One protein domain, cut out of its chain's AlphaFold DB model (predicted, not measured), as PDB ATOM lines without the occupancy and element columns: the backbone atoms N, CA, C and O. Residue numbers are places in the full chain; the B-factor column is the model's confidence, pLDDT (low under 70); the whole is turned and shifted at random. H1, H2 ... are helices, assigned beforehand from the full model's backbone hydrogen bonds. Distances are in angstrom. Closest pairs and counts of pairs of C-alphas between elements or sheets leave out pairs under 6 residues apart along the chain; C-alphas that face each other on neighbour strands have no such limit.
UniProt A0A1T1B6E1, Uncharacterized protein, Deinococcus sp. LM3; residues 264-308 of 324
ATOM      1  N   ALA A 264      25.022 -41.072 -53.978       85.19
ATOM      2  CA  ALA A 264      25.261 -41.101 -52.536       85.19
ATOM      3  C   ALA A 264      25.326 -39.683 -51.946       85.19
ATOM      4  O   ALA A 264      24.750 -39.419 -50.892       85.19
ATOM      5  N   THR A 265      25.963 -38.748 -52.655       88.44
ATOM      6  CA  THR A 265      26.040 -37.337 -52.248       88.44
ATOM      7  C   THR A 265      24.666 -36.668 -52.294       88.44
ATOM      8  O   THR A 265      24.316 -35.912 -51.388       88.44
ATOM      9  N   ALA A 266      23.861 -36.948 -53.321       86.81
ATOM     10  CA  ALA A 266      22.494 -36.446 -53.433       86.81
ATOM     11  C   ALA A 266      21.601 -36.994 -52.311       86.81
ATOM     12  O   ALA A 266      20.823 -36.238 -51.728       86.81
ATOM     13  N   LEU A 267      21.747 -38.277 -51.968       86.69
ATOM     14  CA  LEU A 267      21.035 -38.902 -50.855       86.69
ATOM     15  C   LEU A 267      21.441 -38.275 -49.518       86.69
ATOM     16  O   LEU A 267      20.561 -37.919 -48.737       86.69
ATOM     17  N   LEU A 268      22.739 -38.054 -49.289       89.38
ATOM     18  CA  LEU A 268      23.240 -37.364 -48.098       89.38
ATOM     19  C   LEU A 268      22.643 -35.956 -47.978       89.38
ATOM     20  O   LEU A 268      22.068 -35.617 -46.948       89.38
ATOM     21  N   ARG A 269      22.691 -35.159 -49.053       91.06
ATOM     22  CA  ARG A 269      22.112 -33.804 -49.070       91.06
ATOM     23  C   ARG A 269      20.601 -33.806 -48.842       91.06
ATOM     24  O   ARG A 269      20.081 -32.897 -48.202       91.06
ATOM     25  N   ARG A 270      19.888 -34.811 -49.359       86.75
ATOM     26  CA  ARG A 270      18.449 -34.980 -49.116       86.75
ATOM     27  C   ARG A 270      18.188 -35.310 -47.651       86.75
ATOM     28  O   ARG A 270      17.325 -34.681 -47.050       86.75
ATOM     29  N   ALA A 271      18.963 -36.213 -47.053       85.50
ATOM     30  CA  ALA A 271      18.879 -36.511 -45.624       85.50
ATOM     31  C   ALA A 271      19.148 -35.259 -44.767       85.50
ATOM     32  O   ALA A 271      18.353 -34.942 -43.887       85.50
ATOM     33  N   GLU A 272      20.184 -34.478 -45.085       89.12
ATOM     34  CA  GLU A 272      20.468 -33.188 -44.431       89.12
ATOM     35  C   GLU A 272      19.338 -32.159 -44.606       89.12
ATOM     36  O   GLU A 272      19.074 -31.347 -43.719       89.12
ATOM     37  N   ALA A 273      18.659 -32.155 -45.754       88.12
ATOM     38  CA  ALA A 273      17.491 -31.308 -45.958       88.12
ATOM     39  C   ALA A 273      16.319 -31.766 -45.078       88.12
ATOM     40  O   ALA A 273      15.668 -30.929 -44.449       88.12
ATOM     41  N   HIS A 274      16.077 -33.077 -44.972       83.94
ATOM     42  CA  HIS A 274      15.041 -33.612 -44.090       83.94
ATOM     43  C   HIS A 274      15.318 -33.313 -42.619       83.94
ATOM     44  O   HIS A 274      14.374 -32.948 -41.922       83.94
ATOM     45  N   THR A 275      16.567 -33.386 -42.149       84.31
ATOM     46  CA  THR A 275      16.899 -33.034 -40.756       84.31
ATOM     47  C   THR A 275      16.636 -31.554 -40.473       84.31
ATOM     48  O   THR A 275      16.019 -31.222 -39.462       84.31
ATOM     49  N   LYS A 276      17.003 -30.655 -41.396       87.75
ATOM     50  CA  LYS A 276      16.700 -29.216 -41.280       87.75
ATOM     51  C   LYS A 276      15.197 -28.933 -41.288       87.75
ATOM     52  O   LYS A 276      14.719 -28.123 -40.499       87.75
ATOM     53  N   LEU A 277      14.444 -29.597 -42.161       83.00
ATOM     54  CA  LEU A 277      12.995 -29.416 -42.256       83.00
ATOM     55  C   LEU A 277      12.264 -30.017 -41.049       83.00
ATOM     56  O   LEU A 277      11.325 -29.403 -40.551       83.00
ATOM     57  N   ALA A 278      12.729 -31.148 -40.517       84.12
ATOM     58  CA  ALA A 278      12.215 -31.714 -39.274       84.12
ATOM     59  C   ALA A 278      12.440 -30.766 -38.087       84.12
ATOM     60  O   ALA A 278      11.543 -30.603 -37.264       84.12
ATOM     61  N   ALA A 279      13.586 -30.079 -38.033       82.62
ATOM     62  CA  ALA A 279      13.850 -29.071 -37.006       82.62
ATOM     63  C   ALA A 279      12.906 -27.855 -37.102       82.62
ATOM     64  O   ALA A 279      12.530 -27.292 -36.078       82.62
ATOM     65  N   LEU A 280      12.501 -27.458 -38.315       86.56
ATOM     66  CA  LEU A 280      11.613 -26.308 -38.543       86.56
ATOM     67  C   LEU A 280      10.125 -26.634 -38.348       86.56
ATOM     68  O   LEU A 280       9.386 -25.830 -37.787       86.56
ATOM     69  N   PHE A 281       9.677 -27.787 -38.843       81.88
ATOM     70  CA  PHE A 281       8.257 -28.153 -38.929       81.88
ATOM     71  C   PHE A 281       7.839 -29.233 -37.918       81.88
ATOM     72  O   PHE A 281       6.653 -29.558 -37.810       81.88
ATOM     73  N   GLY A 282       8.790 -29.789 -37.164       81.25
ATOM     74  CA  GLY A 282       8.533 -30.749 -36.098       81.25
ATOM     75  C   GLY A 282       7.974 -32.099 -36.588       81.25
ATOM     76  O   GLY A 282       8.205 -32.504 -37.731       81.25
ATOM     77  N   PRO A 283       7.211 -32.819 -35.739       78.06
ATOM     78  CA  PRO A 283       6.750 -34.190 -36.007       78.06
ATOM     79  C   PRO A 283       5.839 -34.335 -37.233       78.06
ATOM     80  O   PRO A 283       5.752 -35.412 -37.818       78.06
ATOM     81  N   ALA A 284       5.173 -33.255 -37.651       76.00
ATOM     82  CA  ALA A 284       4.316 -33.254 -38.835       76.00
ATOM     83  C   ALA A 284       5.111 -33.511 -40.128       76.00
ATOM     84  O   ALA A 284       4.592 -34.117 -41.067       76.00
ATOM     85  N   TRP A 285       6.384 -33.100 -40.171       77.94
ATOM     86  CA  TRP A 285       7.257 -33.332 -41.321       77.94
ATOM     87  C   TRP A 285       7.701 -34.794 -41.449       77.94
ATOM     88  O   TRP A 285       7.846 -35.299 -42.563       77.94
ATOM     89  N   ALA A 286       7.841 -35.510 -40.329       72.75
ATOM     90  CA  ALA A 286       8.247 -36.917 -40.328       72.75
ATOM     91  C   ALA A 286       7.271 -37.799 -41.128       72.75
ATOM     92  O   ALA A 286       7.699 -38.643 -41.908       72.75
ATOM     93  N   GLN A 287       5.961 -37.537 -41.045       72.62
ATOM     94  CA  GLN A 287       4.951 -38.267 -41.827       72.62
ATOM     95  C   GLN A 287       5.008 -37.986 -43.337       72.62
ATOM     96  O   GLN A 287       4.553 -38.805 -44.141       72.62
ATOM     97  N   ALA A 288       5.503 -36.813 -43.741       75.88
ATOM     98  CA  ALA A 288       5.721 -36.494 -45.149       75.88
ATOM     99  C   ALA A 288       6.967 -37.222 -45.674       75.88
ATOM    100  O   ALA A 288       6.895 -37.872 -46.716       75.88
ATOM    101  N   ALA A 289       8.058 -37.210 -44.900       76.44
ATOM    102  CA  ALA A 289       9.279 -37.943 -45.225       76.44
ATOM    103  C   ALA A 289       9.056 -39.472 -45.258       76.44
ATOM    104  O   ALA A 289       9.546 -40.141 -46.161       76.44
ATOM    105  N   MET A 290       8.260 -40.035 -44.340       68.00
ATOM    106  CA  MET A 290       7.902 -41.468 -44.318       68.00
ATOM    107  C   MET A 290       7.284 -41.947 -45.632       68.00
ATOM    108  O   MET A 290       7.668 -42.987 -46.161       68.00
ATOM    109  N   ARG A 291       6.352 -41.159 -46.180       77.38
ATOM    110  CA  ARG A 291       5.685 -41.469 -47.451       77.38
ATOM    111  C   ARG A 291       6.637 -41.419 -48.641       77.38
ATOM    112  O   ARG A 291       6.455 -42.156 -49.599       77.38
ATOM    113  N   GLU A 292       7.637 -40.549 -48.587       76.69
ATOM    114  CA  GLU A 292       8.615 -40.363 -49.658       76.69
ATOM    115  C   GLU A 292       9.602 -41.532 -49.770       76.69
ATOM    116  O   GLU A 292      10.027 -41.869 -50.875       76.69
ATOM    117  N   PHE A 293       9.932 -42.168 -48.644       74.19
ATOM    118  CA  PHE A 293      10.816 -43.336 -48.584       74.19
ATOM    119  C   PHE A 293      10.066 -44.678 -48.556       74.19
ATOM    120  O   PHE A 293      10.709 -45.711 -48.391       74.19
ATOM    121  N   ASP A 294       8.740 -44.664 -48.736       68.94
ATOM    122  CA  ASP A 294       7.870 -45.852 -48.707       68.94
ATOM    123  C   ASP A 294       8.071 -46.710 -47.440       68.94
ATOM    124  O   ASP A 294       8.115 -47.939 -47.474       68.94
ATOM    125  N   VAL A 295       8.259 -46.034 -46.301       66.25
ATOM    126  CA  VAL A 295       8.498 -46.673 -45.003       66.25
ATOM    127  C   VAL A 295       7.154 -47.071 -44.401       66.25
ATOM    128  O   VAL A 295       6.295 -46.214 -44.177       66.25
ATOM    129  N   VAL A 296       6.967 -48.363 -44.129       69.69
ATOM    130  CA  VAL A 296       5.713 -48.915 -43.588       69.69
ATOM    131  C   VAL A 296       5.702 -48.813 -42.056       69.69
ATOM    132  O   VAL A 296       6.749 -48.879 -41.406       69.69
ATOM    133  N   ASP A 297       4.516 -48.680 -41.456       54.09
ATOM    134  CA  ASP A 297       4.347 -48.711 -39.997       54.09
ATOM    135  C   ASP A 297       4.900 -50.029 -39.418       54.09
ATOM    136  O   ASP A 297       4.364 -51.112 -39.646       54.09
ATOM    137  N   GLY A 298       6.019 -49.928 -38.690       60.12
ATOM    138  CA  GLY A 298       6.809 -51.060 -38.183       60.12
ATOM    139  C   GLY A 298       8.313 -50.934 -38.461       60.12
ATOM    140  O   GLY A 298       9.125 -51.400 -37.661       60.12
ATOM    141  N   ASP A 299       8.698 -50.214 -39.518       59.75
ATOM    142  CA  ASP A 299      10.104 -49.916 -39.836       59.75
ATOM    143  C   ASP A 299      10.686 -48.778 -38.984       59.75
ATOM    144  O   ASP A 299      11.900 -48.581 -38.948       59.75
ATOM    145  N   ALA A 300       9.845 -48.068 -38.223       56.34
ATOM    146  CA  ALA A 300      10.259 -47.018 -37.290       56.34
ATOM    147  C   ALA A 300      11.294 -47.505 -36.256       56.34
ATOM    148  O   ALA A 300      12.165 -46.740 -35.856       56.34
ATOM    149  N   ALA A 301      11.251 -48.787 -35.871       55.16
ATOM    150  CA  ALA A 301      12.235 -49.400 -34.971       55.16
ATOM    151  C   ALA A 301      13.616 -49.633 -35.621       55.16
ATOM    152  O   ALA A 301      14.573 -49.967 -34.927       55.16
ATOM    153  N   ARG A 302      13.719 -49.498 -36.949       53.88
ATOM    154  CA  ARG A 302      14.952 -49.645 -37.741       53.88
ATOM    155  C   ARG A 302      15.417 -48.323 -38.349       53.88
ATOM    156  O   ARG A 302      16.423 -48.302 -39.058       53.88
ATOM    157  N   ALA A 303      14.671 -47.245 -38.121       54.56
ATOM    158  CA  ALA A 303      15.001 -45.943 -38.661       54.56
ATOM    159  C   ALA A 303      16.234 -45.364 -37.939       54.56
ATOM    160  O   ALA A 303      16.375 -45.551 -36.731       54.56
ATOM    161  N   PRO A 304      17.140 -44.682 -38.659       57.03
ATOM    162  CA  PRO A 304      18.339 -44.099 -38.064       57.03
ATOM    163  C   PRO A 304      18.000 -42.989 -37.057       57.03
ATOM    164  O   PRO A 304      17.014 -42.283 -37.235       57.03
ATOM    165  N   ASP A 305      18.835 -42.802 -36.030       52.19
ATOM    166  CA  ASP A 305      18.542 -42.000 -34.823       52.19
ATOM    167  C   ASP A 305      18.049 -40.560 -35.081       52.19
ATOM    168  O   ASP A 305      17.268 -40.016 -34.305       52.19
ATOM    169  N   TRP A 306      18.429 -39.942 -36.205       58.38
ATOM    170  CA  TRP A 306      17.948 -38.611 -36.613       58.38
ATOM    171  C   TRP A 306      16.460 -38.570 -37.012       58.38
ATOM    172  O   TRP A 306      15.894 -37.490 -37.184       58.38
ATOM    173  N   TRP A 307      15.830 -39.731 -37.185       56.56
ATOM    174  CA  TRP A 307      14.431 -39.908 -37.571       56.56
ATOM    175  C   TRP A 307      13.459 -39.819 -36.395       56.56
ATOM    176  O   TRP A 307      12.270 -39.575 -36.599       56.56
ATOM    177  N   ASN A 308      13.941 -40.021 -35.167       55.94
ATOM    178  CA  ASN A 308      13.097 -40.072 -33.984       55.94
ATOM    179  C   ASN A 308      13.356 -38.830 -33.110       55.94
ATOM    180  O   ASN A 308      14.206 -38.857 -32.222       55.94
TER     181      ASN A 308
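This is residues 264 to 308 of the 324 residues of an uncharacterized protein of Deinococcus sp. LM3 (UniProt A0A1T1B6E1). Look first for a helical hairpin shaped like a narrow V: the long helix H1 and the shorter H2 come together near their tight link and spread away from it. Beyond H2 the rest of the printed part is a loop with the small helix H3 in it, which swings out past the end of H2 and folds back, and residues 264 to 270 of H1 stick out as a free arm. The printed part has 45 residues with three named helices, H1, H2 and H3 in that order, and no named strand; its class is all helix. The whole is compact, with a radius of gyration of the C-alphas of 10.4 A, and spans 27 by 24 by 18 A.

Begin with H1, residues 264 to 281, and go on over a tight link of 1 residue to H2, residues 283 to 292. The two form a helical hairpin: they touch, and their closest C-alphas, those of Ala 278 and Trp 285, are 5.6 A apart. H1 touches H2 with residues 274 to 278 alone. Their lines stand at a shallow tilt of 30 degrees, and they run opposite ways. A short link of 6 residues then leads to H3, residues 299 to 302, which is apart from H1 and from H2. In the backbone of H1, every pair of O i and N i+4 is within hydrogen-bond range; in H2 it is 3 of 6, with 5 of 7 pairs of O i and N i+3 within range, and H3 is too short for an O i to N i+4 pair.

Find C-alpha 264 at (25.261, -41.101, -52.536); from there H1 runs 25.3 A to C-alpha 281 at (8.257, -28.153, -38.929). Two residues on, at C-alpha 283, H2 begins, and it runs 15.1 A to C-alpha 292. Look last for H3, from Asp 299 to Arg 302, which measures 5.3 A and ends with C-alpha 302 at (14.952, -49.645, -37.741).

The two C-alphas farthest apart are those of Thr 265 and Gly 298, at 27.5 A, while the first and last printed C-alphas, of Ala 264 and Asn 308, are 22.2 A apart. The printed part has no cut, and neither link between helices is long. Read the B-factor column for the model's confidence: the mean pLDDT of the printed part is 74.2, with 86 for H1, 75 for H2 and 56 for H3. It is under 70 at 16 residues, namely residue 290 and residues 294 to 308.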